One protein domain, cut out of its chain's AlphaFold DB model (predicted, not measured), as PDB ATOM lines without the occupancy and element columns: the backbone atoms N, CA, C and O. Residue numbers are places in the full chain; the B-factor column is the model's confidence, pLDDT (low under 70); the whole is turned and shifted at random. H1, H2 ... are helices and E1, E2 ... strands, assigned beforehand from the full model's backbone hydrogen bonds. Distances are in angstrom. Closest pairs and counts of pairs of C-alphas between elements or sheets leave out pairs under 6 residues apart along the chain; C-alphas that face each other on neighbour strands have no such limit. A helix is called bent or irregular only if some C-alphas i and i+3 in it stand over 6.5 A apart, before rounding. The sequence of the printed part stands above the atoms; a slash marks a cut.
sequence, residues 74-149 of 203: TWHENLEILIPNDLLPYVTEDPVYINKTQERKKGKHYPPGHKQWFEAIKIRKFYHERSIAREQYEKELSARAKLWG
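What this domain is: This is residues 74 to 149 of the 203 residues of an uncharacterized protein of Rhizophagus sp. MUCL 43196 (UniProt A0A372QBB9). One long helix, H3, makes the longest axis, and its second half sticks out as a bare arm, residues 129 to 147, with residues 148 and 149 after it. The smaller parts gather round the other end of H3: on one side a small strand hairpin of E1 and E2 with the short, irregular H1, which packs on H3, and on the other side a loop that reaches outward with the short H2 at its tip, its two limbs tied by a short pairing of residues 96 to 97 with 109 to 110. H1 is the one named element that touches H3, and H2 sits out at the tip of its loop, apart from H1, H3 and both strands. The printed part has 76 residues, with two named strands and three named helices in the order E1, E2, H1, H2, H3; the sheet E1 - E2 is antiparallel, and the class is mostly helix, with 44 of the 51 residues in named elements in helices. The whole is only just extended, close to loose, with a radius of gyration of the C-alphas of 17.3 A, and its C-alphas span 53 by 32 by 17 A, an outline only just flat.

Where its parts are: The sheet has two short strands: E1 is residues 74 to 76, with C-alpha 74 at (29.982, 45.036, 35.230), and E2 is residues 81 to 84. H1, residues 85 to 90, follows E2 with no residue between them. H1 is irregular: C-alphas 86 and 89 are 7.4 A apart, where about 5 A is found in a regular helix. H2 is residues 100 to 104, with C-alpha 100 at (46.466, 26.580, 50.784). H3, residues 115 to 147, is the longest helix and measures 48.0 A from C-alpha 115 at (41.776, 44.195, 47.508) to C-alpha 147 at (53.530, 19.832, 7.863).

How they stand to each other: E1 and E2 form a hairpin and are antiparallel neighbours, with 138 degrees between their directions. The C-alphas of Trp 75 and Leu 82 face each other at 4.5 A. Across the pair, N 74 and O 83 are within hydrogen-bond range at 2.8 A, and N 76 and O 81 at 2.9 A. The closest C-alphas of E1 and H1, those of Thr 74 and Asn 85, are 5.9 A apart. H1 and H3 touch, with residues 121 to 125 alone of H3; the closest C-alphas are those of Tyr 90 and Lys 125, 5.8 A apart. The lines of H1 and H3 stand at 75 degrees, about perpendicular. Both E1 and E2 are apart from H3. H2 touches no helix and is apart from H1, from H3 and from both strands. In H2 and H3 every O i to N i+4 pair is within hydrogen-bond range, while in H1 0 of 2 such pairs and 2 of 3 O i to N i+3 pairs are.

The domain as a whole: The two C-alphas farthest apart in the domain are those of Glu 80 and Gly 149, at 54.1 A. Residues 129 to 149, of which 129 to 147 belong to H3, stand free; the remaining 55 residues span 32 by 24 by 17 A with a radius of gyration of 11.1 A. The links E1 to E2 and E2 to H1 are tight, the links H1 to H2 and H2 to H3 are short, and no link is long. The printed part has no cut. The mean pLDDT of the printed part is 92.1, and no printed residue is under 70.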
ATOM      1  N   THR A  74      31.287  45.708  35.221       90.75
ATOM      2  CA  THR A  74      29.982  45.036  35.230       90.75
ATOM      3  C   THR A  74      29.606  44.666  36.658       90.75
ATOM      4  O   THR A  74      30.452  44.275  37.465       90.75
ATOM      5  N   TRP A  75      28.327  44.830  36.987       87.62
ATOM      6  CA  TRP A  75      27.781  44.402  38.269       87.62
ATOM      7  C   TRP A  75      27.616  42.881  38.280       87.62
ATOM      8  O   TRP A  75      26.999  42.329  37.373       87.62
ATOM      9  N   HIS A  76      28.179  42.205  39.278       86.56
ATOM     10  CA  HIS A  76      28.097  40.754  39.404       86.56
ATOM     11  C   HIS A  76      26.954  40.373  40.347       86.56
ATOM     12  O   HIS A  76      27.061  40.587  41.553       86.56
ATOM     13  N   GLU A  77      25.884  39.780  39.812       84.00
ATOM     14  CA  GLU A  77      24.640  39.498  40.550       84.00
ATOM     15  C   GLU A  77      24.867  38.607  41.785       84.00
ATOM     16  O   GLU A  77      24.412  38.952  42.868       84.00
ATOM     17  N   ASN A  78      25.669  37.540  41.674       84.88
ATOM     18  CA  ASN A  78      25.837  36.565  42.770       84.88
ATOM     19  C   ASN A  78      26.763  37.044  43.898       84.88
ATOM     20  O   ASN A  78      26.738  36.502  44.999       84.88
ATOM     21  N   LEU A  79      27.635  38.009  43.608       83.69
ATOM     22  CA  LEU A  79      28.621  38.510  44.569       83.69
ATOM     23  C   LEU A  79      28.274  39.921  45.046       83.69
ATOM     24  O   LEU A  79      28.971  40.436  45.913       83.69
ATOM     25  N   GLU A  80      27.237  40.536  44.464       85.94
ATOM     26  CA  GLU A  80      26.778  41.902  44.732       85.94
ATOM     27  C   GLU A  80      27.922  42.932  44.737       85.94
ATOM     28  O   GLU A  80      27.980  43.845  45.561       85.94
ATOM     29  N   ILE A  81      28.871  42.777  43.809       87.50
ATOM     30  CA  ILE A  81      30.035  43.657  43.671       87.50
ATOM     31  C   ILE A  81      30.217  44.110  42.229       87.50
ATOM     32  O   ILE A  81      29.864  43.420  41.271       87.50
ATOM     33  N   LEU A  82      30.840  45.276  42.080       89.69
ATOM     34  CA  LEU A  82      31.250  45.805  40.789       89.69
ATOM     35  C   LEU A  82      32.621  45.226  40.406       89.69
ATOM     36  O   LEU A  82      33.603  45.425  41.125       89.69
ATOM     37  N   ILE A  83      32.698  44.521  39.277       88.75
ATOM     38  CA  ILE A  83      33.903  43.814  38.824       88.75
ATOM     39  C   ILE A  83      34.335  44.358  37.455       88.75
ATOM     40  O   ILE A  83      33.494  44.519  36.570       88.75
ATOM     41  N   PRO A  84      35.635  44.628  37.235       90.75
ATOM     42  CA  PRO A  84      36.148  44.957  35.908       90.75
ATOM     43  C   PRO A  84      35.845  43.861  34.877       90.75
ATOM     44  O   PRO A  84      36.046  42.678  35.156       90.75
ATOM     45  N   ASN A  85      35.436  44.252  33.667       90.25
ATOM     46  CA  ASN A  85      35.033  43.328  32.595       90.25
ATOM     47  C   ASN A  85      36.120  42.301  32.266       90.25
ATOM     48  O   ASN A  85      35.845  41.114  32.113       90.25
ATOM     49  N   ASP A  86      37.368  42.757  32.264       88.88
ATOM     50  CA  ASP A  86      38.569  41.960  32.020       88.88
ATOM     51  C   ASP A  86      38.796  40.819  33.017       88.88
ATOM     52  O   ASP A  86      39.620  39.938  32.756       88.88
ATOM     53  N   LEU A  87      38.153  40.874  34.185       90.38
ATOM     54  CA  LEU A  87      38.257  39.863  35.231       90.38
ATOM     55  C   LEU A  87      37.038  38.941  35.274       90.38
ATOM     56  O   LEU A  87      37.171  37.851  35.822       90.38
ATOM     57  N   LEU A  88      35.898  39.326  34.683       87.88
ATOM     58  CA  LEU A  88      34.641  38.566  34.759       87.88
ATOM     59  C   LEU A  88      34.785  37.087  34.372       87.88
ATOM     60  O   LEU A  88      34.324  36.259  35.152       87.88
ATOM     61  N   PRO A  89      35.467  36.707  33.267       90.81
ATOM     62  CA  PRO A  89      35.590  35.294  32.893       90.81
ATOM     63  C   PRO A  89      36.385  34.453  33.903       90.81
ATOM     64  O   PRO A  89      36.354  33.227  33.855       90.81
ATOM     65  N   TYR A  90      37.136  35.108  34.793       89.88
ATOM     66  CA  TYR A  90      38.040  34.484  35.759       89.88
ATOM     67  C   TYR A  90      37.504  34.524  37.192       89.88
ATOM     68  O   TYR A  90      38.134  33.974  38.104       89.88
ATOM     69  N   VAL A  91      36.369  35.189  37.409       89.69
ATOM     70  CA  VAL A  91      35.653  35.148  38.680       89.69
ATOM     71  C   VAL A  91      34.881  33.839  38.720       89.69
ATOM     72  O   VAL A  91      33.989  33.606  37.915       89.69
ATOM     73  N   THR A  92      35.253  32.974  39.656       85.50
ATOM     74  CA  THR A  92      34.501  31.755  39.955       85.50
ATOM     75  C   THR A  92      33.703  31.963  41.236       85.50
ATOM     76  O   THR A  92      34.077  32.786  42.074       85.50
ATOM     77  N   GLU A  93      32.625  31.201  41.407       83.00
ATOM     78  CA  GLU A  93      31.826  31.198  42.642       83.00
ATOM     79  C   GLU A  93      32.605  30.620  43.840       83.00
ATOM     80  O   GLU A  93      32.212  30.784  44.996       83.00
ATOM     81  N   ASP A  94      33.754  29.989  43.578       85.19
ATOM     82  CA  ASP A  94      34.604  29.402  44.605       85.19
ATOM     83  C   ASP A  94      35.318  30.460  45.463       85.19
ATOM     84  O   ASP A  94      35.965  31.382  44.936       85.19
ATOM     85  N   PRO A  95      35.335  30.285  46.798       87.56
ATOM     86  CA  PRO A  95      35.988  31.218  47.704       87.56
ATOM     87  C   PRO A  95      37.496  31.317  47.446       87.56
ATOM     88  O   PRO A  95      38.208  30.330  47.246       87.56
ATOM     89  N   VAL A  96      38.021  32.542  47.521       92.44
ATOM     90  CA  VAL A  96      39.461  32.803  47.436       92.44
ATOM     91  C   VAL A  96      40.076  32.683  48.827       92.44
ATOM     92  O   VAL A  96      40.008  33.605  49.641       92.44
ATOM     93  N   TYR A  97      40.706  31.548  49.112       92.06
ATOM     94  CA  TYR A  97      41.352  31.317  50.402       92.06
ATOM     95  C   TYR A  97      42.630  32.141  50.593       92.06
ATOM     96  O   TYR A  97      43.393  32.380  49.660       92.06
ATOM     97  N   ILE A  98      42.901  32.519  51.847       88.81
ATOM     98  CA  ILE A  98      44.096  33.297  52.221       88.81
ATOM     99  C   ILE A  98      45.379  32.501  51.947       88.81
ATOM    100  O   ILE A  98      46.403  33.057  51.557       88.81
ATOM    101  N   ASN A  99      45.331  31.188  52.180       88.62
ATOM    102  CA  ASN A  99      46.425  30.269  51.899       88.62
ATOM    103  C   ASN A  99      45.899  28.851  51.621       88.62
ATOM    104  O   ASN A  99      44.751  28.524  51.924       88.62
ATOM    105  N   LYS A 100      46.784  27.979  51.123       89.75
ATOM    106  CA  LYS A 100      46.466  26.580  50.784       89.75
ATOM    107  C   LYS A 100      46.019  25.734  51.980       89.75
ATOM    108  O   LYS A 100      45.283  24.765  51.829       89.75
ATOM    109  N   THR A 101      46.467  26.063  53.189       90.62
ATOM    110  CA  THR A 101      46.037  25.347  54.399       90.62
ATOM    111  C   THR A 101      44.578  25.656  54.723       90.62
ATOM    112  O   THR A 101      43.840  24.750  55.100       90.62
ATOM    113  N   GLN A 102      44.156  26.914  54.564       90.06
ATOM    114  CA  GLN A 102      42.764  27.326  54.726       90.06
ATOM    115  C   GLN A 102      41.892  26.745  53.618       90.06
ATOM    116  O   GLN A 102      40.813  26.269  53.926       90.06
ATOM    117  N   GLU A 103      42.382  26.681  52.383       90.25
ATOM    118  CA  GLU A 103      41.694  26.003  51.277       90.25
ATOM    119  C   GLU A 103      41.399  24.535  51.604       90.25
ATOM    120  O   GLU A 103      40.248  24.104  51.591       90.25
ATOM    121  N   ARG A 104      42.415  23.783  52.044       91.12
ATOM    122  CA  ARG A 104      42.254  22.376  52.450       91.12
ATOM    123  C   ARG A 104      41.296  22.183  53.624       91.12
ATOM    124  O   ARG A 104      40.668  21.137  53.728       91.12
ATOM    125  N   LYS A 105      41.226  23.159  54.530       93.00
ATOM    126  CA  LYS A 105      40.359  23.132  55.717       93.00
ATOM    127  C   LYS A 105      39.025  23.857  55.505       93.00
ATOM    128  O   LYS A 105      38.273  23.975  56.465       93.00
ATOM    129  N   LYS A 106      38.760  24.376  54.299       90.94
ATOM    130  CA  LYS A 106      37.650  25.292  53.987       90.94
ATOM    131  C   LYS A 106      37.470  26.403  55.036       90.94
ATOM    132  O   LYS A 106      36.365  26.709  55.462       90.94
ATOM    133  N   GLY A 107      38.588  26.971  55.483       90.44
ATOM    134  CA  GLY A 107      38.646  27.968  56.546       90.44
ATOM    135  C   GLY A 107      38.574  29.407  56.027       90.44
ATOM    136  O   GLY A 107      37.729  29.766  55.208       90.44
ATOM    137  N   LYS A 108      39.473  30.264  56.518       91.88
ATOM    138  CA  LYS A 108      39.463  31.706  56.229       91.88
ATOM    139  C   LYS A 108      39.708  31.999  54.744       91.88
ATOM    140  O   LYS A 108      40.715  31.573  54.172       91.88
ATOM    141  N   HIS A 109      38.822  32.797  54.163       93.19
ATOM    142  CA  HIS A 109      38.871  33.268  52.784       93.19
ATOM    143  C   HIS A 109      38.680  34.785  52.734       93.19
ATOM    144  O   HIS A 109      38.226  35.395  53.703       93.19
ATOM    145  N   TYR A 110      39.094  35.396  51.629       91.94
ATOM    146  CA  TYR A 110      38.876  36.815  51.399       91.94
ATOM    147  C   TYR A 110      37.415  37.062  51.024       91.94
ATOM    148  O   TYR A 110      36.889  36.332  50.177       91.94
ATOM    149  N   PRO A 111      36.772  38.090  51.603       90.06
ATOM    150  CA  PRO A 111      35.441  38.475  51.172       90.06
ATOM    151  C   PRO A 111      35.493  38.992  49.722       90.06
ATOM    152  O   PRO A 111      36.464  39.678  49.360       90.06
ATOM    153  N   PRO A 112      34.480  38.675  48.893       90.69
ATOM    154  CA  PRO A 112      34.345  39.236  47.553       90.69
ATOM    155  C   PRO A 112      34.459  40.765  47.570       90.69
ATOM    156  O   PRO A 112      33.969  41.428  48.481       90.69
ATOM    157  N   GLY A 113      35.168  41.335  46.593       87.12
ATOM    158  CA  GLY A 113      35.368  42.785  46.484       87.12
ATOM    159  C   GLY A 113      36.524  43.362  47.317       87.12
ATOM    160  O   GLY A 113      36.895  44.520  47.131       87.12
ATOM    161  N   HIS A 114      37.164  42.583  48.195       92.25
ATOM    162  CA  HIS A 114      38.351  43.046  48.922       92.25
ATOM    163  C   HIS A 114      39.590  43.137  48.010       92.25
ATOM    164  O   HIS A 114      39.744  42.360  47.068       92.25
ATOM    165  N   LYS A 115      40.550  44.023  48.318       93.06
ATOM    166  CA  LYS A 115      41.776  44.195  47.508       93.06
ATOM    167  C   LYS A 115      42.514  42.872  47.270       93.06
ATOM    168  O   LYS A 115      42.884  42.560  46.147       93.06
ATOM    169  N   GLN A 116      42.700  42.079  48.324       92.94
ATOM    170  CA  GLN A 116      43.384  40.783  48.228       92.94
ATOM    171  C   GLN A 116      42.587  39.748  47.421       92.94
ATOM    172  O   GLN A 116      43.188  38.899  46.767       92.94
ATOM    173  N   TRP A 117      41.255  39.847  47.432       93.94
ATOM    174  CA  TRP A 117      40.394  39.027  46.586       93.94
ATOM    175  C   TRP A 117      40.638  39.361  45.109       93.94
ATOM    176  O   TRP A 117      40.962  38.469  44.329       93.94
ATOM    177  N   PHE A 118      40.628  40.649  44.743       93.06
ATOM    178  CA  PHE A 118      40.928  41.083  43.374       93.06
ATOM    179  C   PHE A 118      42.335  40.690  42.914       93.06
ATOM    180  O   PHE A 118      42.496  40.233  41.784       93.06
ATOM    181  N   GLU A 119      43.354  40.825  43.767       93.75
ATOM    182  CA  GLU A 119      44.716  40.388  43.427       93.75
ATOM    183  C   GLU A 119      44.780  38.883  43.132       93.75
ATOM    184  O   GLU A 119      45.429  38.465  42.175       93.75
ATOM    185  N   ALA A 120      44.052  38.056  43.881       92.62
ATOM    186  CA  ALA A 120      43.989  36.628  43.596       92.62
ATOM    187  C   ALA A 120      43.298  36.321  42.257       92.62
ATOM    188  O   ALA A 120      43.771  35.459  41.516       92.62
ATOM    189  N   ILE A 121      42.221  37.036  41.915       93.69
ATOM    190  CA  ILE A 121      41.554  36.892  40.611       93.69
ATOM    191  C   ILE A 121      42.483  37.322  39.467       93.69
ATOM    192  O   ILE A 121      42.593  36.607  38.470       93.69
ATOM    193  N   LYS A 122      43.238  38.418  39.620       94.25
ATOM    194  CA  LYS A 122      44.267  38.824  38.642       94.25
ATOM    195  C   LYS A 122      45.333  37.744  38.449       94.25
ATOM    196  O   LYS A 122      45.730  37.463  37.320       94.25
ATOM    197  N   ILE A 123      45.776  37.109  39.534       93.25
ATOM    198  CA  ILE A 123      46.727  35.994  39.469       93.25
ATOM    199  C   ILE A 123      46.117  34.799  38.719       93.25
ATOM    200  O   ILE A 123      46.792  34.212  37.873       93.25
ATOM    201  N   ARG A 124      44.848  34.447  38.978       93.50
ATOM    202  CA  ARG A 124      44.139  33.386  38.236       93.50
ATOM    203  C   ARG A 124      44.094  33.689  36.737       93.50
ATOM    204  O   ARG A 124      44.480  32.826  35.951       93.50
ATOM    205  N   LYS A 125      43.706  34.913  36.362       94.88
ATOM    206  CA  LYS A 125      43.727  35.398  34.973       94.88
ATOM    207  C   LYS A 125      45.096  35.180  34.329       94.88
ATOM    208  O   LYS A 125      45.185  34.500  33.313       94.88
ATOM    209  N   PHE A 126      46.159  35.666  34.968       96.06
ATOM    210  CA  PHE A 126      47.526  35.544  34.457       96.06
ATOM    211  C   PHE A 126      47.929  34.090  34.168       96.06
ATOM    212  O   PHE A 126      48.488  33.791  33.112       96.06
ATOM    213  N   TYR A 127      47.642  33.163  35.087       94.81
ATOM    214  CA  TYR A 127      47.960  31.749  34.876       94.81
ATOM    215  C   TYR A 127      47.118  31.112  33.772       94.81
ATOM    216  O   TYR A 127      47.651  30.316  32.999       94.81
ATOM    217  N   HIS A 128      45.836  31.459  33.689       94.50
ATOM    218  CA  HIS A 128      44.942  30.934  32.666       94.50
ATOM    219  C   HIS A 128      45.360  31.396  31.265       94.50
ATOM    220  O   HIS A 128      45.558  30.567  30.382       94.50
ATOM    221  N   GLU A 129      45.600  32.695  31.078       95.44
ATOM    222  CA  GLU A 129      46.093  33.255  29.813       95.44
ATOM    223  C   GLU A 129      47.439  32.644  29.411       95.44
ATOM    224  O   GLU A 129      47.632  32.240  28.266       95.44
ATOM    225  N   ARG A 130      48.360  32.486  30.371       96.69
ATOM    226  CA  ARG A 130      49.645  31.813  30.136       96.69
ATOM    227  C   ARG A 130      49.470  30.348  29.727       96.69
ATOM    228  O   ARG A 130      50.263  29.850  28.929       96.69
ATOM    229  N   SER A 131      48.477  29.654  30.280       96.25
ATOM    230  CA  SER A 131      48.158  28.272  29.914       96.25
ATOM    231  C   SER A 131      47.620  28.189  28.489       96.25
ATOM    232  O   SER A 131      48.123  27.384  27.711       96.25
ATOM    233  N   ILE A 132      46.674  29.061  28.126       96.62
ATOM    234  CA  ILE A 132      46.139  29.154  26.760       96.62
ATOM    235  C   ILE A 132      47.266  29.443  25.766       96.62
ATOM    236  O   ILE A 132      47.389  28.748  24.763       96.62
ATOM    237  N   ALA A 133      48.119  30.429  26.054       97.19
ATOM    238  CA  ALA A 133      49.225  30.794  25.172       97.19
ATOM    239  C   ALA A 133      50.203  29.628  24.958       97.19
ATOM    240  O   ALA A 133      50.665  29.398  23.842       97.19
ATOM    241  N   ARG A 134      50.493  28.855  26.013       96.62
ATOM    242  CA  ARG A 134      51.318  27.645  25.902       96.62
ATOM    243  C   ARG A 134      50.646  26.585  25.037       96.62
ATOM    244  O   ARG A 134      51.296  26.030  24.162       96.62
ATOM    245  N   GLU A 135      49.369  26.312  25.273       97.75
ATOM    246  CA  GLU A 135      48.623  25.314  24.506       97.75
ATOM    247  C   GLU A 135      48.552  25.693  23.020       97.75
ATOM    248  O   GLU A 135      48.747  24.849  22.146       97.75
ATOM    249  N   GLN A 136      48.327  26.972  22.714       97.88
ATOM    250  CA  GLN A 136      48.363  27.493  21.349       97.88
ATOM    251  C   GLN A 136      49.745  27.314  20.714       97.88
ATOM    252  O   GLN A 136      49.832  26.809  19.596       97.88
ATOM    253  N   TYR A 137      50.816  27.646  21.441       96.31
ATOM    254  CA  TYR A 137      52.189  27.435  20.983       96.31
ATOM    255  C   TYR A 137      52.483  25.956  20.689       96.31
ATOM    256  O   TYR A 137      53.045  25.630  19.647       96.31
ATOM    257  N   GLU A 138      52.071  25.044  21.571       96.75
ATOM    258  CA  GLU A 138      52.246  23.600  21.382       96.75
ATOM    259  C   GLU A 138      51.451  23.080  20.175       96.75
ATOM    260  O   GLU A 138      51.973  22.284  19.388       96.75
ATOM    261  N   LYS A 139      50.218  23.565  19.975       97.62
ATOM    262  CA  LYS A 139      49.401  23.254  18.792       97.62
ATOM    263  C   LYS A 139      50.061  23.748  17.509       97.62
ATOM    264  O   LYS A 139      50.143  22.987  16.547       97.62
ATOM    265  N   GLU A 140      50.560  24.980  17.495       96.81
ATOM    266  CA  GLU A 140      51.258  25.552  16.345       96.81
ATOM    267  C   GLU A 140      52.546  24.780  16.038       96.81
ATOM    268  O   GLU A 140      52.777  24.384  14.896       96.81
ATOM    269  N   LEU A 141      53.366  24.503  17.053       96.00
ATOM    270  CA  LEU A 141      54.601  23.735  16.910       96.00
ATOM    271  C   LEU A 141      54.325  22.321  16.380       96.00
ATOM    272  O   LEU A 141      55.048  21.833  15.512       96.00
ATOM    273  N   SER A 142      53.259  21.676  16.860       97.56
ATOM    274  CA  SER A 142      52.819  20.359  16.390       97.56
ATOM    275  C   SER A 142      52.310  20.402  14.948       97.56
ATOM    276  O   SER A 142      52.698  19.565  14.132       97.56
ATOM    277  N   ALA A 143      51.507  21.408  14.590       97.88
ATOM    278  CA  ALA A 143      51.038  21.609  13.222       97.88
ATOM    279  C   ALA A 143      52.205  21.841  12.252       97.88
ATOM    280  O   ALA A 143      52.249  21.217  11.190       97.88
ATOM    281  N   ARG A 144      53.188  22.665  12.644       96.75
ATOM    282  CA  ARG A 144      54.427  22.872  11.882       96.75
ATOM    283  C   ARG A 144      55.200  21.567  11.735       96.75
ATOM    284  O   ARG A 144      55.468  21.148  10.616       96.75
ATOM    285  N   ALA A 145      55.481  20.863  12.827       97.81
ATOM    286  CA  ALA A 145      56.183  19.583  12.771       97.81
ATOM    287  C   ALA A 145      55.482  18.569  11.844       97.81
ATOM    288  O   ALA A 145      56.137  17.922  11.026       97.81
ATOM    289  N   LYS A 146      54.145  18.491  11.897       97.44
ATOM    290  CA  LYS A 146      53.338  17.631  11.022       97.44
ATOM    291  C   LYS A 146      53.454  18.025   9.549       97.44
ATOM    292  O   LYS A 146      53.643  17.142   8.718       97.44
ATOM    293  N   LEU A 147      53.373  19.319   9.230       96.62
ATOM    294  CA  LEU A 147      53.530  19.832   7.863       96.62
ATOM    295  C   LEU A 147      54.896  19.462   7.269       96.62
ATOM    296  O   LEU A 147      54.989  19.092   6.104       96.62
ATOM    297  N   TRP A 148      55.944  19.522   8.086       95.12
ATOM    298  CA  TRP A 148      57.312  19.204   7.679       95.12
ATOM    299  C   TRP A 148      57.657  17.706   7.750       95.12
ATOM    300  O   TRP A 148      58.759  17.312   7.361       95.12
ATOM    301  N   GLY A 149      56.755  16.861   8.264       96.56
ATOM    302  CA  GLY A 149      57.020  15.437   8.485       96.56
ATOM    303  C   GLY A 149      58.138  15.182   9.507       96.56
ATOM    304  O   GLY A 149      58.945  14.266   9.338       96.56
TER     305      GLY A 149